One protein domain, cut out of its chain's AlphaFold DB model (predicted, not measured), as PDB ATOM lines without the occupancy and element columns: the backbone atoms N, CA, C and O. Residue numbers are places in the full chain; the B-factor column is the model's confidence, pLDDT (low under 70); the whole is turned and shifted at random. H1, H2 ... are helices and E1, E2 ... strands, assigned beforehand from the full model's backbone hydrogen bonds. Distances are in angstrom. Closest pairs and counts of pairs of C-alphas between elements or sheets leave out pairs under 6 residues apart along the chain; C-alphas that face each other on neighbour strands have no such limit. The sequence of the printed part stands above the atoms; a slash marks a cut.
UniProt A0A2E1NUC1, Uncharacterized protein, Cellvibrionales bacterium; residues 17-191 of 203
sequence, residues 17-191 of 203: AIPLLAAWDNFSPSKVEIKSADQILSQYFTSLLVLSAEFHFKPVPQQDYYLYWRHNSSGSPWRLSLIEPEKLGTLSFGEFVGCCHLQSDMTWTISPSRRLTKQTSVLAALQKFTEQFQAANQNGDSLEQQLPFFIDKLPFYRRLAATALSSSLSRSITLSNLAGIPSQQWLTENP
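What this domain is: This is residues 17 to 191 of the 203 residues of an uncharacterized protein of Cellvibrionales bacterium (UniProt A0A2E1NUC1). Helix H2 lies at the core, between a strongly twisted sheet of four strands on one side and the long helix H5 on the other, with H2 and H5 side by side. H3 crosses over the same face of the sheet as H2, no named helix is on the other face, short H4 packs on H5, short H6 is near H2, H3 and H4, and H1 is the element farthest from the middle. The printed part has 175 residues, with six named helices and four named strands in the order H1 H2 E1 E2 E3 E4 H3 H4 H5 H6. The sheet runs E2 E1 E3 E4, all antiparallel, and the class is mixed, helices and strands. The whole is compact, with a radius of gyration of the C-alphas of 16.2 A and spans of 49 by 43 by 27 A.

Where its parts are: Find C-alpha 17 at (67.770, 75.620, 117.247), where H1 begins; it runs to residue 26, over 14.0 A. H2, residues 37 to 52, takes you 22.5 A. Next come the strands E1, residues 64 to 69, 16.9 A; E2, residues 78 to 81; E3, residues 95 to 102, 20.7 A; and E4, residues 108 to 112. H3, residues 120 to 136, begins at (37.920, 76.789, 82.277) and spans 24.3 A. After H4, residues 143 to 146, H5 runs 29.0 A from residue 156 to 175. H6, residues 183 to 189, ends at C-alpha 189, (32.288, 96.672, 100.770).

How they stand to each other: Start at the sheet. E1 and E2 form a hairpin, with N 68 and O 79 at 2.8 A; inner strands E1 and E3 have N 100 and O 65 at 2.7 A; the hairpin E3 and E4 has N 101 and O 109 at 2.8 A. H2 and H3 are on the same face, two layers, a sheet with helices on one face. H2 comes closest to E4 at the C-alphas of Ser 47 and Trp 108, 4.9 A. H3 runs across the strands, at 64 degrees to E1 on the local plane. H2 and H5 touch at a shallow tilt of 7 degrees, opposite ways, closest at the C-alphas of Leu 51 and Arg 158, 5.9 A. H5 touches H4 with residues 166 to 173 alone, the C-alphas of Glu 144 and Ser 170 being closest at 5.7 A. H1 is close to but not clearly touching H5, closest at the C-alphas of Trp 24 and Leu 160, 6.8 A. H6 is close to but not clearly touching H4, with the C-alphas of Leu 143 and Ser 183 closest at 5.0 A. In H1, H2, H3, H5 and H6 every O i to N i+4 pair is within hydrogen-bond range; H4 is too short for such a pair.

The domain as a whole: Look to the C-alphas of Thr 90 and Asn 177 for the two farthest apart, 49.4 A. The printed part has no cut. The links H2 to E1 and E2 to E3 are long. The mean pLDDT of the printed part is 87.5, and residues 17 to 18, 149 to 150, 152 and 190 to 191 are under 70.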
ATOM      1  N   ALA A  17      68.336  74.332 116.848       60.25
ATOM      2  CA  ALA A  17      67.770  75.620 117.247       60.25
ATOM      3  C   ALA A  17      68.310  76.779 116.394       60.25
ATOM      4  O   ALA A  17      67.556  77.677 116.037       60.25
ATOM      5  N   ILE A  18      69.589  76.731 116.002       66.12
ATOM      6  CA  ILE A  18      70.214  77.782 115.183       66.12
ATOM      7  C   ILE A  18      69.581  77.862 113.775       66.12
ATOM      8  O   ILE A  18      69.192  78.959 113.376       66.12
ATOM      9  N   PRO A  19      69.380  76.753 113.031       73.06
ATOM     10  CA  PRO A  19      68.660  76.773 111.757       73.06
ATOM     11  C   PRO A  19      67.201  77.206 111.879       73.06
ATOM     12  O   PRO A  19      66.704  77.882 110.984       73.06
ATOM     13  N   LEU A  20      66.514  76.839 112.969       76.69
ATOM     14  CA  LEU A  20      65.134  77.260 113.207       76.69
ATOM     15  C   LEU A  20      65.044  78.771 113.437       76.69
ATOM     16  O   LEU A  20      64.234  79.423 112.789       76.69
ATOM     17  N   LEU A  21      65.882  79.325 114.317       77.44
ATOM     18  CA  LEU A  21      65.921  80.762 114.599       77.44
ATOM     19  C   LEU A  21      66.330  81.557 113.361       77.44
ATOM     20  O   LEU A  21      65.687  82.545 113.036       77.44
ATOM     21  N   ALA A  22      67.331  81.084 112.618       78.25
ATOM     22  CA  ALA A  22      67.711  81.699 111.354       78.25
ATOM     23  C   ALA A  22      66.571  81.631 110.328       78.25
ATOM     24  O   ALA A  22      66.336  82.591 109.598       78.25
ATOM     25  N   ALA A  23      65.844  80.515 110.234       78.25
ATOM     26  CA  ALA A  23      64.681  80.418 109.357       78.25
ATOM     27  C   ALA A  23      63.560  81.362 109.809       78.25
ATOM     28  O   ALA A  23      62.984  82.039 108.971       78.25
ATOM     29  N   TRP A  24      63.289  81.464 111.107       81.06
ATOM     30  CA  TRP A  24      62.301  82.390 111.655       81.06
ATOM     31  C   TRP A  24      62.645  83.855 111.368       81.06
ATOM     32  O   TRP A  24      61.797  84.613 110.905       81.06
ATOM     33  N   ASP A  25      63.903  84.240 111.578       81.75
ATOM     34  CA  ASP A  25      64.402  85.585 111.287       81.75
ATOM     35  C   ASP A  25      64.250  85.915 109.793       81.75
ATOM     36  O   ASP A  25      63.686  86.938 109.419       81.75
ATOM     37  N   ASN A  26      64.590  84.961 108.921       81.62
ATOM     38  CA  ASN A  26      64.382  85.092 107.476       81.62
ATOM     39  C   ASN A  26      62.914  85.203 107.049       81.62
ATOM     40  O   ASN A  26      62.663  85.643 105.935       81.62
ATOM     41  N   PHE A  27      61.969  84.744 107.870       82.75
ATOM     42  CA  PHE A  27      60.530  84.845 107.620       82.75
ATOM     43  C   PHE A  27      59.885  85.989 108.407       82.75
ATOM     44  O   PHE A  27      58.673  86.168 108.350       82.75
ATOM     45  N   SER A  28      60.666  86.791 109.129       84.56
ATOM     46  CA  SER A  28      60.140  87.956 109.827       84.56
ATOM     47  C   SER A  28      59.862  89.083 108.819       84.56
ATOM     48  O   SER A  28      60.769  89.462 108.075       84.56
ATOM     49  N   PRO A  29      58.631  89.633 108.759       82.81
ATOM     50  CA  PRO A  29      58.301  90.738 107.859       82.81
ATOM     51  C   PRO A  29      59.207  91.946 108.124       82.81
ATOM     52  O   PRO A  29      59.176  92.505 109.223       82.81
ATOM     53  N   SER A  30      60.008  92.356 107.135       78.81
ATOM     54  CA  SER A  30      61.027  93.396 107.342       78.81
ATOM     55  C   SER A  30      60.444  94.810 107.343       78.81
ATOM     56  O   SER A  30      60.917  95.680 108.073       78.81
ATOM     57  N   LYS A  31      59.401  95.045 106.541       82.00
ATOM     58  CA  LYS A  31      58.749  96.348 106.397       82.00
ATOM     59  C   LYS A  31      57.255  96.158 106.185       82.00
ATOM     60  O   LYS A  31      56.832  95.828 105.085       82.00
ATOM     61  N   VAL A  32      56.467  96.359 107.236       85.62
ATOM     62  CA  VAL A  32      55.005  96.334 107.137       85.62
ATOM     63  C   VAL A  32      54.503  97.744 106.840       85.62
ATOM     64  O   VAL A  32      54.858  98.690 107.538       85.62
ATOM     65  N   GLU A  33      53.686  97.873 105.801       88.88
ATOM     66  CA  GLU A  33      53.148  99.153 105.331       88.88
ATOM     67  C   GLU A  33      51.637  99.265 105.578       88.88
ATOM     68  O   GLU A  33      50.947  98.252 105.758       88.88
ATOM     69  N   ILE A  34      51.131 100.503 105.559       89.31
ATOM     70  CA  ILE A  34      49.695 100.797 105.493       89.31
ATOM     71  C   ILE A  34      49.165 100.246 104.169       89.31
ATOM     72  O   ILE A  34      49.745 100.485 103.110       89.31
ATOM     73  N   LYS A  35      48.058  99.512 104.238       90.38
ATOM     74  CA  LYS A  35      47.394  98.906 103.080       90.38
ATOM     75  C   LYS A  35      45.913  99.241 103.087       90.38
ATOM     76  O   LYS A  35      45.298  99.304 104.153       90.38
ATOM     77  N   SER A  36      45.323  99.420 101.910       87.56
ATOM     78  CA  SER A  36      43.867  99.491 101.799       87.56
ATOM     79  C   SER A  36      43.225  98.148 102.164       87.56
ATOM     80  O   SER A  36      43.884  97.101 102.142       87.56
ATOM     81  N   ALA A  37      41.922  98.172 102.454       86.31
ATOM     82  CA  ALA A  37      41.165  96.956 102.730       86.31
ATOM     83  C   ALA A  37      41.286  95.933 101.580       86.31
ATOM     84  O   ALA A  37      41.563  94.755 101.794       86.31
ATOM     85  N   ASP A  38      41.190  96.428 100.348       84.31
ATOM     86  CA  ASP A  38      41.393  95.658  99.124       84.31
ATOM     87  C   ASP A  38      42.780  94.990  99.034       84.31
ATOM     88  O   ASP A  38      42.917  93.793  98.764       84.31
ATOM     89  N   GLN A  39      43.847  95.748  99.301       88.69
ATOM     90  CA  GLN A  39      45.209  95.212  99.262       88.69
ATOM     91  C   GLN A  39      45.404  94.096 100.294       88.69
ATOM     92  O   GLN A  39      46.006  93.073  99.980       88.69
ATOM     93  N   ILE A  40      44.865  94.267 101.501       90.12
ATOM     94  CA  ILE A  40      44.921  93.256 102.562       90.12
ATOM     95  C   ILE A  40      44.160  91.995 102.143       90.12
ATOM     96  O   ILE A  40      44.717  90.904 102.238       90.12
ATOM     97  N   LEU A  41      42.933  92.121 101.626       88.06
ATOM     98  CA  LEU A  41      42.138  90.971 101.180       88.06
ATOM     99  C   LEU A  41      42.795  90.231 100.017       88.06
ATOM    100  O   LEU A  41      42.913  89.006 100.050       88.06
ATOM    101  N   SER A  42      43.242  90.960  98.994       87.56
ATOM    102  CA  SER A  42      43.874  90.366  97.814       87.56
ATOM    103  C   SER A  42      45.171  89.642  98.174       87.56
ATOM    104  O   SER A  42      45.381  88.504  97.746       87.56
ATOM    105  N   GLN A  43      46.019  90.232  99.016       91.50
ATOM    106  CA  GLN A  43      47.245  89.589  99.483       91.50
ATOM    107  C   GLN A  43      46.971  88.423 100.433       91.50
ATOM    108  O   GLN A  43      47.647  87.394 100.341       91.50
ATOM    109  N   TYR A  44      45.962  88.528 101.302       91.94
ATOM    110  CA  TYR A  44      45.557  87.428 102.171       91.94
ATOM    111  C   TYR A  44      45.101  86.222 101.348       91.94
ATOM    112  O   TYR A  44      45.642  85.125 101.499       91.94
ATOM    113  N   PHE A  45      44.191  86.452 100.400       90.56
ATOM    114  CA  PHE A  45      43.717  85.442  99.465       90.56
ATOM    115  C   PHE A  45      44.872  84.792  98.692       90.56
ATOM    116  O   PHE A  45      44.992  83.565  98.681       90.56
ATOM    117  N   THR A  46      45.760  85.602  98.095       93.31
ATOM    118  CA  THR A  46      46.934  85.090  97.363       93.31
ATOM    119  C   THR A  46      47.764  84.175  98.239       93.31
ATOM    120  O   THR A  46      48.196  83.103  97.818       93.31
ATOM    121  N   SER A  47      48.033  84.634  99.457       94.00
ATOM    122  CA  SER A  47      48.955  83.967 100.355       94.00
ATOM    123  C   SER A  47      48.369  82.642 100.812       94.00
ATOM    124  O   SER A  47      49.086  81.650 100.830       94.00
ATOM    125  N   LEU A  48      47.060  82.575 101.071       92.88
ATOM    126  CA  LEU A  48      46.372  81.310 101.324       92.88
ATOM    127  C   LEU A  48      46.419  80.370 100.113       92.88
ATOM    128  O   LEU A  48      46.674  79.177 100.284       92.88
ATOM    129  N   LEU A  49      46.227  80.885  98.894       93.12
ATOM    130  CA  LEU A  49      46.325  80.079  97.675       93.12
ATOM    131  C   LEU A  49      47.733  79.488  97.521       93.12
ATOM    132  O   LEU A  49      47.880  78.284  97.303       93.12
ATOM    133  N   VAL A  50      48.775  80.296  97.723       94.75
ATOM    134  CA  VAL A  50      50.175  79.850  97.706       94.75
ATOM    135  C   VAL A  50      50.479  78.864  98.839       94.75
ATOM    136  O   VAL A  50      51.139  77.854  98.605       94.75
ATOM    137  N   LEU A  51      49.978  79.097 100.054       93.06
ATOM    138  CA  LEU A  51      50.136  78.176 101.186       93.06
ATOM    139  C   LEU A  51      49.472  76.818 100.922       93.06
ATOM    140  O   LEU A  51      49.986  75.786 101.366       93.06
ATOM    141  N   SER A  52      48.366  76.811 100.171       91.69
ATOM    142  CA  SER A  52      47.699  75.588  99.722       91.69
ATOM    143  C   SER A  52      48.493  74.840  98.645       91.69
ATOM    144  O   SER A  52      48.306  73.633  98.471       91.69
ATOM    145  N   ALA A  53      49.399  75.520  97.937       93.94
ATOM    146  CA  ALA A  53      50.198  74.935  96.876       93.94
ATOM    147  C   ALA A  53      51.325  74.045  97.404       93.94
ATOM    148  O   ALA A  53      51.917  74.255  98.466       93.94
ATOM    149  N   GLU A  54      51.652  73.018  96.629       93.06
ATOM    150  CA  GLU A  54      52.825  72.198  96.870       93.06
ATOM    151  C   GLU A  54      54.101  72.948  96.455       93.06
ATOM    152  O   GLU A  54      54.240  73.361  95.304       93.06
ATOM    153  N   PHE A  55      55.044  73.085  97.391       93.06
ATOM    154  CA  PHE A  55      56.428  73.493  97.136       93.06
ATOM    155  C   PHE A  55      57.378  72.975  98.226       93.06
ATOM    156  O   PHE A  55      56.950  72.681  99.351       93.06
ATOM    157  N   HIS A  56      58.666  72.874  97.874       89.12
ATOM    158  CA  HIS A  56      59.738  72.296  98.705       89.12
ATOM    159  C   HIS A  56      61.021  73.146  98.749       89.12
ATOM    160  O   HIS A  56      62.049  72.693  99.244       89.12
ATOM    161  N   PHE A  57      60.975  74.376  98.240       91.00
ATOM    162  CA  PHE A  57      62.058  75.349  98.375       91.00
ATOM    163  C   PHE A  57      61.782  76.306  99.541       91.00
ATOM    164  O   PHE A  57      60.672  76.341 100.073       91.00
ATOM    165  N   LYS A  58      62.794  77.091  99.923       91.81
ATOM    166  CA  LYS A  58      62.652  78.234 100.830       91.81
ATOM    167  C   LYS A  58      62.229  79.465 100.010       91.81
ATOM    168  O   LYS A  58      63.020  79.891  99.169       91.81
ATOM    169  N   PRO A  59      61.019  80.021 100.210       92.88
ATOM    170  CA  PRO A  59      60.659  81.319  99.658       92.88
ATOM    171  C   PRO A  59      61.641  82.416 100.074       92.88
ATOM    172  O   PRO A  59      62.122  82.436 101.208       92.88
ATOM    173  N   VAL A  60      61.929  83.316  99.144       92.81
ATOM    174  CA  VAL A  60      62.813  84.465  99.302       92.81
ATOM    175  C   VAL A  60      61.998  85.703  98.926       92.81
ATOM    176  O   VAL A  60      61.352  85.691  97.879       92.81
ATOM    177  N   PRO A  61      61.966  86.746  99.767       92.56
ATOM    178  CA  PRO A  61      61.288  87.991  99.429       92.56
ATOM    179  C   PRO A  61      61.844  88.645  98.169       92.56
ATOM    180  O   PRO A  61      63.014  88.477  97.839       92.56
ATOM    181  N   GLN A  62      61.006  89.452  97.527       93.56
ATOM    182  CA  GLN A  62      61.301  90.195  96.302       93.56
ATOM    183  C   GLN A  62      61.665  89.293  95.111       93.56
ATOM    184  O   GLN A  62      62.390  89.703  94.207       93.56
ATOM    185  N   GLN A  63      61.156  88.060  95.112       95.25
ATOM    186  CA  GLN A  63      61.397  87.060  94.078       95.25
ATOM    187  C   GLN A  63      60.078  86.614  93.441       95.25
ATOM    188  O   GLN A  63      59.049  86.488  94.116       95.25
ATOM    189  N   ASP A  64      60.154  86.327  92.143       96.44
ATOM    190  CA  ASP A  64      59.061  85.773  91.352       96.44
ATOM    191  C   ASP A  64      59.025  84.242  91.406       96.44
ATOM    192  O   ASP A  64      60.048  83.548  91.385       96.44
ATOM    193  N   TYR A  65      57.802  83.730  91.439       97.81
ATOM    194  CA  TYR A  65      57.445  82.323  91.474       97.81
ATOM    195  C   TYR A  65      56.263  82.077  90.541       97.81
ATOM    196  O   TYR A  65      55.456  82.961  90.281       97.81
ATOM    197  N   TYR A  66      56.106  80.853  90.060       97.44
ATOM    198  CA  TYR A  66      55.125  80.526  89.032       97.44
ATOM    199  C   TYR A  66      54.120  79.524  89.587       97.44
ATOM    200  O   TYR A  66      54.496  78.432  90.027       97.44
ATOM    201  N   LEU A  67      52.846  79.920  89.606       97.31
ATOM    202  CA  LEU A  67      51.753  79.094  90.102       97.31
ATOM    203  C   LEU A  67      51.158  78.274  88.957       97.31
ATOM    204  O   LEU A  67      50.798  78.809  87.905       97.31
ATOM    205  N   TYR A  68      51.018  76.978  89.202       96.00
ATOM    206  CA  TYR A  68      50.424  76.017  88.287       96.00
ATOM    207  C   TYR A  68      49.261  75.291  88.948       96.00
ATOM    208  O   TYR A  68      49.246  75.081  90.165       96.00
ATOM    209  N   TRP A  69      48.314  74.869  88.121       95.25
ATOM    210  CA  TRP A  69      47.202  74.026  88.522       95.25
ATOM    211  C   TRP A  69      47.223  72.713  87.746       95.25
ATOM    212  O   TRP A  69      47.362  72.695  86.523       95.25
ATOM    213  N   ARG A  70      47.072  71.595  88.453       92.81
ATOM    214  CA  ARG A  70      47.079  70.257  87.870       92.81
ATOM    215  C   ARG A  70      45.813  69.500  88.248       92.81
ATOM    216  O   ARG A  70      45.523  69.283  89.423       92.81
ATOM    217  N   HIS A  71      45.119  69.010  87.227       85.94
ATOM    218  CA  HIS A  71      43.996  68.097  87.398       85.94
ATOM    219  C   HIS A  71      44.458  66.734  87.950       85.94
ATOM    220  O   HIS A  71      45.535  66.251  87.594       85.94
ATOM    221  N   ASN A  72      43.630  66.095  88.784       80.50
ATOM    222  CA  ASN A  72      43.880  64.763  89.359       80.50
ATOM    223  C   ASN A  72      45.241  64.615  90.072       80.50
ATOM    224  O   ASN A  72      45.933  63.608  89.913       80.50
ATOM    225  N   SER A  73      45.649  65.621  90.850       80.62
ATOM    226  CA  SER A  73      46.784  65.478  91.768       80.62
ATOM    227  C   SER A  73      46.407  64.555  92.932       80.62
ATOM    228  O   SER A  73      45.308  64.661  93.470       80.62
ATOM    229  N   SER A  74      47.315  63.667  93.349       79.62
ATOM    230  CA  SER A  74      47.153  62.867  94.575       79.62
ATOM    231  C   SER A  74      47.343  63.692  95.856       79.62
ATOM    232  O   SER A  74      47.045  63.209  96.946       79.62
ATOM    233  N   GLY A  75      47.834  64.929  95.729       84.00
ATOM    234  CA  GLY A  75      47.979  65.899  96.809       84.00
ATOM    235  C   GLY A  75      47.263  67.208  96.482       84.00
ATOM    236  O   GLY A  75      46.150  67.212  95.960       84.00
ATOM    237  N   SER A  76      47.909  68.340  96.767       88.62
ATOM    238  CA  SER A  76      47.363  69.634  96.345       88.62
ATOM    239  C   SER A  76      47.301  69.713  94.811       88.62
ATOM    240  O   SER A  76      48.272  69.328  94.147       88.62
ATOM    241  N   PRO A  77      46.191  70.200  94.223       92.94
ATOM    242  CA  PRO A  77      46.124  70.488  92.792       92.94
ATOM    243  C   PRO A  77      46.926  71.743  92.423       92.94
ATOM    244  O   PRO A  77      47.207  71.960  91.246       92.94
ATOM    245  N   TRP A  78      47.304  72.563  93.406       95.31
ATOM    246  CA  TRP A  78      48.112  73.762  93.215       95.31
ATOM    247  C   TRP A  78      49.588  73.448  93.421       95.31
ATOM    248  O   TRP A  78      49.965  72.738  94.356       95.31
ATOM    249  N   ARG A  79      50.445  74.029  92.586       95.50
ATOM    250  CA  ARG A  79      51.898  73.891  92.697       95.50
ATOM    251  C   ARG A  79      52.579  75.228  92.472       95.50
ATOM    252  O   ARG A  79      52.307  75.892  91.477       95.50
ATOM    253  N   LEU A  80      53.495  75.586  93.367       97.12
ATOM    254  CA  LEU A  80      54.354  76.754  93.206       97.12
ATOM    255  C   LEU A  80      55.747  76.297  92.757       97.12
ATOM    256  O   LEU A  80      56.308  75.348  93.304       97.12
ATOM    257  N   SER A  81      56.305  76.966  91.753       96.12
ATOM    258  CA  SER A  81      57.577  76.614  91.117       96.12
ATOM    259  C   SER A  81      58.484  77.836  90.963       96.12
ATOM    260  O   SER A  81      58.009  78.962  90.878       96.12
ATOM    261  N   LEU A  82      59.794  77.599  90.887       96.12
ATOM    262  CA  LEU A  82      60.801  78.591  90.474       96.12
ATOM    263  C   LEU A  82      60.997  78.638  88.949       96.12
ATOM    264  O   LEU A  82      61.655  79.532  88.430       96.12
ATOM    265  N   ILE A  83      60.479  77.638  88.238       95.62
ATOM    266  CA  ILE A  83      60.637  77.481  86.794       95.62
ATOM    267  C   ILE A  83      59.440  78.132  86.112       95.62
ATOM    268  O   ILE A  83      58.307  77.733  86.381       95.62
ATOM    269  N   GLU A  84      59.716  79.105  85.247       94.94
ATOM    270  CA  GLU A  84      58.732  79.788  84.404       94.94
ATOM    271  C   GLU A  84      58.182  78.858  83.307       94.94
ATOM    272  O   GLU A  84      58.861  77.899  82.915       94.94
ATOM    273  N   PRO A  85      56.963  79.101  82.791       93.25
ATOM    274  CA  PRO A  85      56.307  78.173  81.872       93.25
ATOM    275  C   PRO A  85      57.104  77.924  80.584       93.25
ATOM    276  O   PRO A  85      57.080  76.808  80.070       93.25
ATOM    277  N   GLU A  86      57.860  78.908  80.098       92.88
ATOM    278  CA  GLU A  86      58.701  78.804  78.902       92.88
ATOM    279  C   GLU A  86      59.932  77.903  79.106       92.88
ATOM    280  O   GLU A  86      60.445  77.333  78.144       92.88
ATOM    281  N   LYS A  87      60.392  77.730  80.354       93.94
ATOM    282  CA  LYS A  87      61.580  76.929  80.709       93.94
ATOM    283  C   LYS A  87      61.255  75.501  81.148       93.94
ATOM    284  O   LYS A  87      62.170  74.747  81.471       93.94
ATOM    285  N   LEU A  88      59.981  75.102  81.165       89.56
ATOM    286  CA  LEU A  88      59.574  73.764  81.613       89.56
ATOM    287  C   LEU A  88      60.079  72.631  80.707       89.56
ATOM    288  O   LEU A  88      60.290  71.514  81.181       89.56
ATOM    289  N   GLY A  89      60.279  72.900  79.414       85.94
ATOM    290  CA  GLY A  89      60.668  71.876  78.445       85.94
ATOM    291  C   GLY A  89      59.638  70.743  78.390       85.94
ATOM    292  O   GLY A  89      58.484  70.965  78.033       85.94
ATOM    293  N   THR A  90      60.053  69.527  78.751       84.19
ATOM    294  CA  THR A  90      59.185  68.334  78.791       84.19
ATOM    295  C   THR A  90      58.482  68.127  80.133       84.19
ATOM    296  O   THR A  90      57.634  67.239  80.253       84.19
ATOM    297  N   LEU A  91      58.814  68.917  81.160       85.25
ATOM    298  CA  LEU A  91      58.159  68.832  82.462       85.25
ATOM    299  C   LEU A  91      56.719  69.338  82.349       85.25
ATOM    300  O   LEU A  91      56.469  70.445  81.882       85.25
ATOM    301  N   SER A  92      55.762  68.554  82.842       85.44
ATOM    302  CA  SER A  92      54.368  68.986  82.950       85.44
ATOM    303  C   SER A  92      54.036  69.314  84.399       85.44
ATOM    304  O   SER A  92      53.860  68.426  85.236       85.44
ATOM    305  N   PHE A  93      53.970  70.610  84.706       90.81
ATOM    306  CA  PHE A  93      53.500  71.107  86.005       90.81
ATOM    307  C   PHE A  93      52.006  71.446  86.009       90.81
ATOM    308  O   PHE A  93      51.466  71.769  87.063       90.81
ATOM    309  N   GLY A  94      51.333  71.285  84.867       92.06
ATOM    310  CA  GLY A  94      49.930  71.627  84.677       92.06
ATOM    311  C   GLY A  94      49.745  72.976  83.987       92.06
ATOM    312  O   GLY A  94      50.627  73.470  83.285       92.06
ATOM    313  N   GLU A  95      48.567  73.555  84.165       93.75
ATOM    314  CA  GLU A  95      48.156  74.813  83.558       93.75
ATOM    315  C   GLU A  95      48.767  75.998  84.310       93.75
ATOM    316  O   GLU A  95      48.633  76.106  85.529       93.75
ATOM    317  N   PHE A  96      49.448  76.893  83.590       94.69
ATOM    318  CA  PHE A  96      50.050  78.088  84.180       94.69
ATOM    319  C   PHE A  96      48.987  79.124  84.561       94.69
ATOM    320  O   PHE A  96      48.278  79.627  83.687       94.69
ATOM    321  N   VAL A  97      48.929  79.461  85.850       94.88
ATOM    322  CA  VAL A  97      47.915  80.337  86.456       94.88
ATOM    323  C   VAL A  97      48.383  81.790  86.488       94.88
ATOM    324  O   VAL A  97      47.620  82.693  86.149       94.88
ATOM    325  N   GLY A  98      49.637  82.033  86.872       94.50
ATOM    326  CA  GLY A  98      50.186  83.381  86.996       94.50
ATOM    327  C   GLY A  98      51.537  83.438  87.704       94.50
ATOM    328  O   GLY A  98      52.022  82.441  88.244       94.50
ATOM    329  N   CYS A  99      52.136  84.628  87.681       96.38
ATOM    330  CA  CYS A  99      53.378  84.933  88.383       96.38
ATOM    331  C   CYS A  99      53.057  85.455  89.787       96.38
ATOM    332  O   CYS A  99      52.427  86.502  89.927       96.38
ATOM    333  N   CYS A 100      53.457  84.717  90.813       96.88
ATOM    334  CA  CYS A 100      53.380  85.112  92.208       96.88
ATOM    335  C   CYS A 100      54.661  85.839  92.618       96.88
ATOM    336  O   CYS A 100      55.752  85.310  92.436       96.88
ATOM    337  N   HIS A 101      54.523  86.989  93.260       96.56
ATOM    338  CA  HIS A 101      55.636  87.742  93.821       96.56
ATOM    339  C   HIS A 101      55.527  87.760  95.345       96.56
ATOM    340  O   HIS A 101      54.461  88.097  95.877       96.56
ATOM    341  N   LEU A 102      56.609  87.392  96.035       95.75
ATOM    342  CA  LEU A 102      56.689  87.469  97.494       95.75
ATOM    343  C   LEU A 102      57.174  88.855  97.907       95.75
ATOM    344  O   LEU A 102      58.302  89.231  97.611       95.75
ATOM    345  N   GLN A 103      56.347  89.609  98.617       94.81
ATOM    346  CA  GLN A 103      56.675  90.951  99.087       94.81
ATOM    347  C   GLN A 103      57.665  90.909 100.270       94.81
ATOM    348  O   GLN A 103      57.871  89.876 100.911       94.81
ATOM    349  N   SER A 104      58.278  92.052 100.602       92.81
ATOM    350  CA  SER A 104      59.217  92.180 101.739       92.81
ATOM    351  C   SER A 104      58.569  91.930 103.101       92.81
ATOM    352  O   SER A 104      59.243  91.609 104.078       92.81
ATOM    353  N   ASP A 105      57.253  92.081 103.169       93.38
ATOM    354  CA  ASP A 105      56.451  91.832 104.357       93.38
ATOM    355  C   ASP A 105      55.912  90.394 104.427       93.38
ATOM    356  O   ASP A 105      55.038  90.112 105.241       93.38
ATOM    357  N   MET A 106      56.427  89.492 103.583       94.19
ATOM    358  CA  MET A 106      56.048  88.077 103.502       94.19
ATOM    359  C   MET A 106      54.612  87.808 103.037       94.19
ATOM    360  O   MET A 106      54.138  86.673 103.132       94.19
ATOM    361  N   THR A 107      53.922  88.814 102.497       94.12
ATOM    362  CA  THR A 107      52.657  88.605 101.790       94.12
ATOM    363  C   THR A 107      52.887  88.308 100.311       94.12
ATOM    364  O   THR A 107      53.886  88.710  99.713       94.12
ATOM    365  N   TRP A 108      51.960  87.577  99.700       95.25
ATOM    366  CA  TRP A 108      52.021  87.244  98.284       95.25
ATOM    367  C   TRP A 108      51.092  88.128  97.461       95.25
ATOM    368  O   TRP A 108      49.990  88.462  97.882       95.25
ATOM    369  N   THR A 109      51.518  88.436  96.243       94.38
ATOM    370  CA  THR A 109      50.683  89.023  95.183       94.38
ATOM    371  C   THR A 109      50.764  88.157  93.933       94.38
ATOM    372  O   THR A 109      51.778  87.487  93.749       94.38
ATOM    373  N   ILE A 110      49.754  88.176  93.057       93.56
ATOM    374  CA  ILE A 110      49.827  87.514  91.745       93.56
ATOM    375  C   ILE A 110      49.628  88.510  90.604       93.56
ATOM    376  O   ILE A 110      48.806  89.422  90.689       93.56
ATOM    377  N   SER A 111      50.312  88.248  89.498       93.38
ATOM    378  CA  SER A 111      49.959  88.719  88.163       93.38
ATOM    379  C   SER A 111      49.370  87.545  87.369       93.38
ATOM    380  O   SER A 111      50.119  86.626  87.013       93.38
ATOM    381  N   PRO A 112      48.049  87.524  87.104       90.75
ATOM    382  CA  PRO A 112      47.410  86.418  86.397       90.75
ATOM    383  C   PRO A 112      47.957  86.222  84.979       90.75
ATOM    384  O   PRO A 112      48.295  87.175  84.275       90.75
ATOM    385  N   SER A 113      47.995  84.970  84.528       91.31
ATOM    386  CA  SER A 113      48.337  84.619  83.152       91.31
ATOM    387  C   SER A 113      47.346  85.244  82.170       91.31
ATOM    388  O   SER A 113      46.131  85.173  82.354       91.31
ATOM    389  N   ARG A 114      47.845  85.759  81.039       87.94
ATOM    390  CA  ARG A 114      46.987  86.254  79.941       87.94
ATOM    391  C   ARG A 114      46.078  85.168  79.355       87.94
ATOM    392  O   ARG A 114      45.108  85.485  78.674       87.94
ATOM    393  N   ARG A 115      46.411  83.890  79.569       86.31
ATOM    394  CA  ARG A 115      45.625  82.741  79.097       86.31
ATOM    395  C   ARG A 115      44.618  82.240  80.132       86.31
ATOM    396  O   ARG A 115      43.834  81.367  79.782       86.31
ATOM    397  N   LEU A 116      44.605  82.798  81.347       85.88
ATOM    398  CA  LEU A 116      43.774  82.314  82.452       85.88
ATOM    399  C   LEU A 116      42.287  82.252  82.078       85.88
ATOM    400  O   LEU A 116      41.626  81.252  82.327       85.88
ATOM    401  N   THR A 117      41.781  83.271  81.380       83.31
ATOM    402  CA  THR A 117      40.379  83.339  80.923       83.31
ATOM    403  C   THR A 117      39.983  82.224  79.952       83.31
ATOM    404  O   THR A 117      38.797  81.984  79.756       83.31
ATOM    405  N   LYS A 118      40.954  81.533  79.344       86.12
ATOM    406  CA  LYS A 118      40.732  80.412  78.418       86.12
ATOM    407  C   LYS A 118      40.844  79.041  79.098       86.12
ATOM    408  O   LYS A 118      40.628  78.031  78.439       86.12
ATOM    409  N   GLN A 119      41.206  78.993  80.380       87.62
ATOM    410  CA  GLN A 119      41.474  77.767  81.136       87.62
ATOM    411  C   GLN A 119      40.308  77.451  82.079       87.62
ATOM    412  O   GLN A 119      40.402  77.642  83.290       87.62
ATOM    413  N   THR A 120      39.184  76.981  81.534       87.81
ATOM    414  CA  THR A 120      37.920  76.789  82.277       87.81
ATOM    415  C   THR A 120      38.073  75.953  83.552       87.81
ATOM    416  O   THR A 120      37.460  76.254  84.573       87.81
ATOM    417  N   SER A 121      38.925  74.931  83.518       89.88
ATOM    418  CA  SER A 121      39.282  74.085  84.660       89.88
ATOM    419  C   SER A 121      39.947  74.868  85.797       89.88
ATOM    420  O   SER A 121      39.545  74.741  86.955       89.88
ATOM    421  N   VAL A 122      40.923  75.716  85.467       91.81
ATOM    422  CA  VAL A 122      41.597  76.596  86.433       91.81
ATOM    423  C   VAL A 122      40.616  77.619  86.995       91.81
ATOM    424  O   VAL A 122      40.611  77.855  88.201       91.81
ATOM    425  N   LEU A 123      39.749  78.190  86.153       90.81
ATOM    426  CA  LEU A 123      38.732  79.147  86.598       90.81
ATOM    427  C   LEU A 123      37.763  78.525  87.600       90.81
ATOM    428  O   LEU A 123      37.509  79.118  88.644       90.81
ATOM    429  N   ALA A 124      37.280  77.312  87.325       89.62
ATOM    430  CA  ALA A 124      36.415  76.581  88.244       89.62
ATOM    431  C   ALA A 124      37.123  76.279  89.577       89.62
ATOM    432  O   ALA A 124      36.528  76.402  90.647       89.62
ATOM    433  N   ALA A 125      38.412  75.926  89.536       90.81
ATOM    434  CA  ALA A 125      39.201  75.694  90.744       90.81
ATOM    435  C   ALA A 125      39.419  76.978  91.564       90.81
ATOM    436  O   ALA A 125      39.304  76.938  92.790       90.81
ATOM    437  N   LEU A 126      39.702  78.109  90.907       90.25
ATOM    438  CA  LEU A 126      39.817  79.418  91.560       90.25
ATOM    439  C   LEU A 126      38.483  79.860  92.162       90.25
ATOM    440  O   LEU A 126      38.465  80.321  93.296       90.25
ATOM    441  N   GLN A 127      37.372  79.669  91.448       88.50
ATOM    442  CA  GLN A 127      36.039  79.981  91.960       88.50
ATOM    443  C   GLN A 127      35.732  79.177  93.227       88.50
ATOM    444  O   GLN A 127      35.361  79.759  94.244       88.50
ATOM    445  N   LYS A 128      35.968  77.860  93.205       88.81
ATOM    446  CA  LYS A 128      35.793  77.007  94.385       88.81
ATOM    447  C   LYS A 128      36.662  77.467  95.560       88.81
ATOM    448  O   LYS A 128      36.214  77.455  96.703       88.81
ATOM    449  N   PHE A 129      37.905  77.867  95.291       89.25
ATOM    450  CA  PHE A 129      38.794  78.397  96.325       89.25
ATOM    451  C   PHE A 129      38.267  79.725  96.896       89.25
ATOM    452  O   PHE A 129      38.296  79.924  98.107       89.25
ATOM    453  N   THR A 130      37.715  80.605  96.056       86.56
ATOM    454  CA  THR A 130      37.047  81.837  96.496       86.56
ATOM    455  C   THR A 130      35.834  81.570  97.370       86.56
ATOM    456  O   THR A 130      35.701  82.199  98.414       86.56
ATOM    457  N   GLU A 131      34.970  80.633  96.991       85.56
ATOM    458  CA  GLU A 131      33.796  80.266  97.788       85.56
ATOM    459  C   GLU A 131      34.214  79.748  99.174       85.56
ATOM    460  O   GLU A 131      33.654  80.156 100.189       85.56
ATOM    461  N   GLN A 132      35.259  78.915  99.235       86.50
ATOM    462  CA  GLN A 132      35.832  78.437 100.497       86.50
ATOM    463  C   GLN A 132      36.422  79.572 101.337       86.50
ATOM    464  O   GLN A 132      36.214  79.610 102.549       86.50
ATOM    465  N   PHE A 133      37.138  80.503 100.702       85.31
ATOM    466  CA  PHE A 133      37.678  81.681 101.369       85.31
ATOM    467  C   PHE A 133      36.561  82.547 101.956       85.31
ATOM    468  O   PHE A 133      36.613  82.890 103.132       85.31
ATOM    469  N   GLN A 134      35.523  82.858 101.181       84.06
ATOM    470  CA  GLN A 134      34.389  83.648 101.659       84.06
ATOM    471  C   GLN A 134      33.672  82.948 102.815       84.06
ATOM    472  O   GLN A 134      33.468  83.567 103.854       84.06
ATOM    473  N   ALA A 135      33.364  81.655 102.679       83.25
ATOM    474  CA  ALA A 135      32.700  80.880 103.726       83.25
ATOM    475  C   ALA A 135      33.506  80.856 105.036       83.25
ATOM    476  O   ALA A 135      32.935  81.012 106.112       83.25
ATOM    477  N   ALA A 136      34.836  80.730 104.963       83.00
ATOM    478  CA  ALA A 136      35.703  80.768 106.142       83.00
ATOM    479  C   ALA A 136      35.695  82.127 106.869       83.00
ATOM    480  O   ALA A 136      36.014  82.181 108.053       83.00
ATOM    481  N   ASN A 137      35.316  83.205 106.175       81.88
ATOM    482  CA  ASN A 137      35.332  84.578 106.675       81.88
ATOM    483  C   ASN A 137      33.916  85.148 106.943       81.88
ATOM    484  O   ASN A 137      33.765  86.341 107.193       81.88
ATOM    485  N   GLN A 138      32.860  84.323 106.908       79.94
ATOM    486  CA  GLN A 138      31.460  84.753 107.095       79.94
ATOM    487  C   GLN A 138      30.931  84.638 108.539       79.94
ATOM    488  O   GLN A 138      29.769  84.937 108.790       79.94
ATOM    489  N   ASN A 139      31.764  84.254 109.509       77.75
ATOM    490  CA  ASN A 139      31.312  83.907 110.868       77.75
ATOM    491  C   ASN A 139      31.139  85.101 111.832       77.75
ATOM    492  O   ASN A 139      31.029  84.897 113.036       77.75
ATOM    493  N   GLY A 140      31.130  86.343 111.336       75.38
ATOM    494  CA  GLY A 140      30.999  87.560 112.157       75.38
ATOM    495  C   GLY A 140      32.278  88.008 112.882       75.38
ATOM    496  O   GLY A 140      32.342  89.152 113.329       75.38
ATOM    497  N   ASP A 141      33.298  87.152 112.939       85.12
ATOM    498  CA  ASP A 141      34.628  87.482 113.460       85.12
ATOM    499  C   ASP A 141      35.360  88.509 112.578       85.12
ATOM    500  O   ASP A 141      35.057  88.684 111.389       85.12
ATOM    501  N   SER A 142      36.357  89.177 113.160       86.19
ATOM    502  CA  SER A 142      37.257  90.060 112.419       86.19
ATOM    503  C   SER A 142      38.322  89.266 111.654       86.19
ATOM    504  O   SER A 142      38.626  88.110 111.973       86.19
ATOM    505  N   LEU A 143      38.935  89.896 110.650       83.94
ATOM    506  CA  LEU A 143      39.887  89.222 109.763       83.94
ATOM    507  C   LEU A 143      41.111  88.703 110.525       83.94
ATOM    508  O   LEU A 143      41.604  87.614 110.250       83.94
ATOM    509  N   GLU A 144      41.565  89.452 111.530       85.88
ATOM    510  CA  GLU A 144      42.711  89.133 112.383       85.88
ATOM    511  C   GLU A 144      42.499  87.863 113.202       85.88
ATOM    512  O   GLU A 144      43.451  87.113 113.424       85.88
ATOM    513  N   GLN A 145      41.260  87.604 113.627       83.56
ATOM    514  CA  GLN A 145      40.902  86.408 114.390       83.56
ATOM    515  C   GLN A 145      40.929  85.147 113.519       83.56
ATOM    516  O   GLN A 145      41.076  84.040 114.033       83.56
ATOM    517  N   GLN A 146      40.830  85.315 112.200       84.56
ATOM    518  CA  GLN A 146      40.785  84.234 111.217       84.56
ATOM    519  C   GLN A 146      42.151  83.967 110.566       84.56
ATOM    520  O   GLN A 146      42.283  83.033 109.772       84.56
ATOM    521  N   LEU A 147      43.180  84.761 110.888       84.06
ATOM    522  CA  LEU A 147      44.507  84.619 110.293       84.06
ATOM    523  C   LEU A 147      45.183  83.292 110.695       84.06
ATOM    524  O   LEU A 147      45.122  82.872 111.854       84.06
ATOM    525  N   PRO A 148      45.931  82.655 109.778       82.94
ATOM    526  CA  PRO A 148      46.503  81.324 109.979       82.94
ATOM    527  C   PRO A 148      47.820  81.346 110.777       82.94
ATOM    528  O   PRO A 148      48.851  80.882 110.289       82.94
ATOM    529  N   PHE A 149      47.811  81.858 112.012       68.12
ATOM    530  CA  PHE A 149      49.034  82.018 112.818       68.12
ATOM    531  C   PHE A 149      49.830  80.716 112.980       68.12
ATOM    532  O   PHE A 149      51.060  80.747 113.051       68.12
ATOM    533  N   PHE A 150      49.138  79.572 113.007       68.19
ATOM    534  CA  PHE A 150      49.747  78.251 113.036       68.19
ATOM    535  C   PHE A 150      48.850  77.198 112.370       68.19
ATOM    536  O   PHE A 150      47.669  77.087 112.687       68.19
ATOM    537  N   ILE A 151      49.427  76.381 111.482       72.75
ATOM    538  CA  ILE A 151      48.749  75.227 110.871       72.75
ATOM    539  C   ILE A 151      49.666  74.004 110.973       72.75
ATOM    540  O   ILE A 151      50.583  73.833 110.170       72.75
ATOM    541  N   ASP A 152      49.407  73.127 111.945       56.88
ATOM    542  CA  ASP A 152      50.298  72.005 112.288       56.88
ATOM    543  C   ASP A 152      50.559  71.034 111.121       56.88
ATOM    544  O   ASP A 152      51.666  70.535 110.926       56.88
ATOM    545  N   LYS A 153      49.545  70.833 110.275       79.81
ATOM    546  CA  LYS A 153      49.584  69.894 109.143       79.81
ATOM    547  C   LYS A 153      50.444  70.374 107.964       79.81
ATOM    548  O   LYS A 153      50.630  69.616 107.013       79.81
ATOM    549  N   LEU A 154      50.942  71.615 107.979       80.38
ATOM    550  CA  LEU A 154      51.736  72.157 106.875       80.38
ATOM    551  C   LEU A 154      53.225  71.769 106.971       80.38
ATOM    552  O   LEU A 154      53.805  71.715 108.058       80.38
ATOM    553  N   PRO A 155      53.912  71.572 105.829       85.94
ATOM    554  CA  PRO A 155      55.367  71.440 105.808       85.94
ATOM    555  C   PRO A 155      56.075  72.657 106.419       85.94
ATOM    556  O   PRO A 155      55.529  73.758 106.452       85.94
ATOM    557  N   PHE A 156      57.314  72.466 106.879       87.25
ATOM    558  CA  PHE A 156      58.074  73.448 107.668       87.25
ATOM    559  C   PHE A 156      58.032  74.891 107.123       87.25
ATOM    560  O   PHE A 156      57.574  75.789 107.824       87.25
ATOM    561  N   TYR A 157      58.430  75.121 105.865       88.00
ATOM    562  CA  TYR A 157      58.431  76.474 105.287       88.00
ATOM    563  C   TYR A 157      57.032  77.064 105.103       88.00
ATOM    564  O   TYR A 157      56.865  78.274 105.198       88.00
ATOM    565  N   ARG A 158      56.015  76.224 104.882       88.69
ATOM    566  CA  ARG A 158      54.620  76.671 104.785       88.69
ATOM    567  C   ARG A 158      54.071  77.096 106.148       88.69
ATOM    568  O   ARG A 158      53.326  78.064 106.210       88.69
ATOM    569  N   ARG A 159      54.494  76.447 107.240       88.69
ATOM    570  CA  ARG A 159      54.183  76.901 108.609       88.69
ATOM    571  C   ARG A 159      54.786  78.270 108.901       88.69
ATOM    572  O   ARG A 159      54.061  79.159 109.328       88.69
ATOM    573  N   LEU A 160      56.073  78.453 108.603       88.56
ATOM    574  CA  LEU A 160      56.736  79.749 108.785       88.56
ATOM    575  C   LEU A 160      56.090  80.851 107.934       88.56
ATOM    576  O   LEU A 160      55.830  81.937 108.443       88.56
ATOM    577  N   ALA A 161      55.769  80.558 106.670       88.56
ATOM    578  CA  ALA A 161      55.076  81.491 105.786       88.56
ATOM    579  C   ALA A 161      53.684  81.883 106.315       88.56
ATOM    580  O   ALA A 161      53.318  83.051 106.230       88.56
ATOM    581  N   ALA A 162      52.928  80.942 106.891       90.25
ATOM    582  CA  ALA A 162      51.624  81.228 107.486       90.25
ATOM    583  C   ALA A 162      51.746  82.167 108.699       90.25
ATOM    584  O   ALA A 162      51.052  83.177 108.768       90.25
ATOM    585  N   THR A 163      52.701  81.914 109.598       90.00
ATOM    586  CA  THR A 163      52.943  82.791 110.753       90.00
ATOM    587  C   THR A 163      53.429  84.188 110.346       90.00
ATOM    588  O   THR A 163      52.992  85.193 110.919       90.00
ATOM    589  N   ALA A 164      54.307  84.266 109.343       91.31
ATOM    590  CA  ALA A 164      54.797  85.522 108.784       91.31
ATOM    591  C   ALA A 164      53.662  86.347 108.161       91.31
ATOM    592  O   ALA A 164      53.520  87.531 108.469       91.31
ATOM    593  N   LEU A 165      52.816  85.694 107.356       92.38
ATOM    594  CA  LEU A 165      51.614  86.270 106.761       92.38
ATOM    595  C   LEU A 165      50.695  86.861 107.830       92.38
ATOM    596  O   LEU A 165      50.332  88.032 107.737       92.38
ATOM    597  N   SER A 166      50.341  86.078 108.852       92.19
ATOM    598  CA  SER A 166      49.449  86.538 109.921       92.19
ATOM    599  C   SER A 166      50.027  87.747 110.651       92.19
ATOM    600  O   SER A 166      49.348  88.753 110.822       92.19
ATOM    601  N   SER A 167      51.313  87.693 111.003       91.50
ATOM    602  CA  SER A 167      52.000  88.802 111.677       91.50
ATOM    603  C   SER A 167      52.021  90.077 110.828       91.50
ATOM    604  O   SER A 167      51.845  91.177 111.353       91.50
ATOM    605  N   SER A 168      52.240  89.932 109.521       93.38
ATOM    606  CA  SER A 168      52.260  91.034 108.564       93.38
ATOM    607  C   SER A 168      50.884  91.678 108.410       93.38
ATOM    608  O   SER A 168      50.733  92.882 108.623       93.38
ATOM    609  N   LEU A 169      49.859  90.866 108.132       93.00
ATOM    610  CA  LEU A 169      48.499  91.352 107.920       93.00
ATOM    611  C   LEU A 169      47.905  91.970 109.183       93.00
ATOM    612  O   LEU A 169      47.357  93.061 109.086       93.00
ATOM    613  N   SER A 170      48.075  91.361 110.363       92.56
ATOM    614  CA  SER A 170      47.619  91.967 111.623       92.56
ATOM    615  C   SER A 170      48.204  93.364 111.822       92.56
ATOM    616  O   SER A 170      47.471  94.302 112.122       92.56
ATOM    617  N   ARG A 171      49.515  93.528 111.600       92.62
ATOM    618  CA  ARG A 171      50.176  94.834 111.721       92.62
ATOM    619  C   ARG A 171      49.656  95.829 110.682       92.62
ATOM    620  O   ARG A 171      49.372  96.962 111.050       92.62
ATOM    621  N   SER A 172      49.488  95.426 109.420       92.62
ATOM    622  CA  SER A 172      48.904  96.296 108.387       92.62
ATOM    623  C   SER A 172      47.473  96.714 108.721       92.62
ATOM    624  O   SER A 172      47.150  97.886 108.579       92.62
ATOM    625  N   ILE A 173      46.633  95.797 109.207       92.12
ATOM    626  CA  ILE A 173      45.247  96.083 109.605       92.12
ATOM    627  C   ILE A 173      45.212  97.116 110.737       92.12
ATOM    628  O   ILE A 173      44.471  98.096 110.653       92.12
ATOM    629  N   THR A 174      46.055  96.944 111.763       92.56
ATOM    630  CA  THR A 174      46.186  97.920 112.853       92.56
ATOM    631  C   THR A 174      46.675  99.278 112.344       92.56
ATOM    632  O   THR A 174      46.065 100.294 112.658       92.56
ATOM    633  N   LEU A 175      47.736  99.313 111.528       91.94
ATOM    634  CA  LEU A 175      48.294 100.558 110.981       91.94
ATOM    635  C   LEU A 175      47.304 101.311 110.085       91.94
ATOM    636  O   LEU A 175      47.313 102.540 110.055       91.94
ATOM    637  N   SER A 176      46.450 100.585 109.369       90.75
ATOM    638  CA  SER A 176      45.409 101.155 108.513       90.75
ATOM    639  C   SER A 176      44.145 101.578 109.274       90.75
ATOM    640  O   SER A 176      43.216 102.072 108.642       90.75
ATOM    641  N   ASN A 177      44.086 101.403 110.602       90.12
ATOM    642  CA  ASN A 177      42.888 101.616 111.427       90.12
ATOM    643  C   ASN A 177      41.671 100.793 110.966       90.12
ATOM    644  O   ASN A 177      40.533 101.247 111.061       90.12
ATOM    645  N   LEU A 178      41.909  99.580 110.464       88.25
ATOM    646  CA  LEU A 178      40.858  98.671 109.995       88.25
ATOM    647  C   LEU A 178      40.584  97.526 110.985       88.25
ATOM    648  O   LEU A 178      39.921  96.548 110.645       88.25
ATOM    649  N   ALA A 179      41.136  97.625 112.196       89.31
ATOM    650  CA  ALA A 179      41.085  96.550 113.170       89.31
ATOM    651  C   ALA A 179      39.684  96.347 113.759       89.31
ATOM    652  O   ALA A 179      38.959  97.312 114.004       89.31
ATOM    653  N   GLY A 180      39.316  95.088 114.004       86.88
ATOM    654  CA  GLY A 180      38.030  94.725 114.614       86.88
ATOM    655  C   GLY A 180      36.802  94.904 113.711       86.88
ATOM    656  O   GLY A 180      35.683  94.663 114.159       86.88
ATOM    657  N   ILE A 181      36.985  95.294 112.446       85.75
ATOM    658  CA  ILE A 181      35.905  95.316 111.456       85.75
ATOM    659  C   ILE A 181      35.582  93.859 111.063       85.75
ATOM    660  O   ILE A 181      36.504  93.129 110.683       85.75
ATOM    661  N   PRO A 182      34.305  93.423 111.106       85.50
ATOM    662  CA  PRO A 182      33.918  92.062 110.737       85.50
ATOM    663  C   PRO A 182      34.328  91.707 109.307       85.50
ATOM    664  O   PRO A 182      34.055  92.464 108.375       85.50
ATOM    665  N   SER A 183      34.910  90.525 109.095       81.75
ATOM    666  CA  SER A 183      35.396  90.091 107.775       81.75
ATOM    667  C   SER A 183      34.311  90.100 106.693       81.75
ATOM    668  O   SER A 183      34.581  90.383 105.527       81.75
ATOM    669  N   GLN A 184      33.054  89.855 107.067       80.44
ATOM    670  CA  GLN A 184      31.925  89.944 106.142       80.44
ATOM    671  C   GLN A 184      31.745  91.362 105.578       80.44
ATOM    672  O   GLN A 184      31.435  91.515 104.396       80.44
ATOM    673  N   GLN A 185      31.960  92.396 106.393       82.69
ATOM    674  CA  GLN A 185      31.871  93.788 105.957       82.69
ATOM    675  C   GLN A 185      32.976  94.105 104.945       82.69
ATOM    676  O   GLN A 185      32.685  94.647 103.882       82.69
ATOM    677  N   TRP A 186      34.206  93.647 105.195       80.19
ATOM    678  CA  TRP A 186      35.309  93.755 104.237       80.19
ATOM    679  C   TRP A 186      34.957  93.146 102.877       80.19
ATOM    680  O   TRP A 186      35.171  93.781 101.845       80.19
ATOM    681  N   LEU A 187      34.395  91.933 102.881       76.12
ATOM    682  CA  LEU A 187      33.994  91.214 101.668       76.12
ATOM    683  C   LEU A 187      32.812  91.878 100.943       76.12
ATOM    684  O   LEU A 187      32.729  91.797  99.722       76.12
ATOM    685  N   THR A 188      31.907  92.530 101.679       76.94
ATOM    686  CA  THR A 188      30.702  93.173 101.126       76.94
ATOM    687  C   THR A 188      30.993  94.558 100.555       76.94
ATOM    688  O   THR A 188      30.429  94.922  99.527       76.94
ATOM    689  N   GLU A 189      31.872  95.328 101.203       73.31
ATOM    690  CA  GLU A 189      32.288  96.672 100.770       73.31
ATOM    691  C   GLU A 189      33.365  96.633  99.682       73.31
ATOM    692  O   GLU A 189      33.518  97.581  98.913       73.31
ATOM    693  N   ASN A 190      34.063  95.502  99.560       66.81
ATOM    694  CA  ASN A 190      35.018  95.236  98.490       66.81
ATOM    695  C   ASN A 190      34.577  94.004  97.675       66.81
ATOM    696  O   ASN A 190      35.379  93.085  97.480       66.81
ATOM    697  N   PRO A 191      33.325  93.969  97.164       52.59
ATOM    698  CA  PRO A 191      32.767  92.783  96.513       52.59
ATOM    699  C   PRO A 191      33.473  92.479  95.182       52.59
ATOM    700  O   PRO A 191      33.369  91.374  94.658       52.59
TER     701      PRO A 191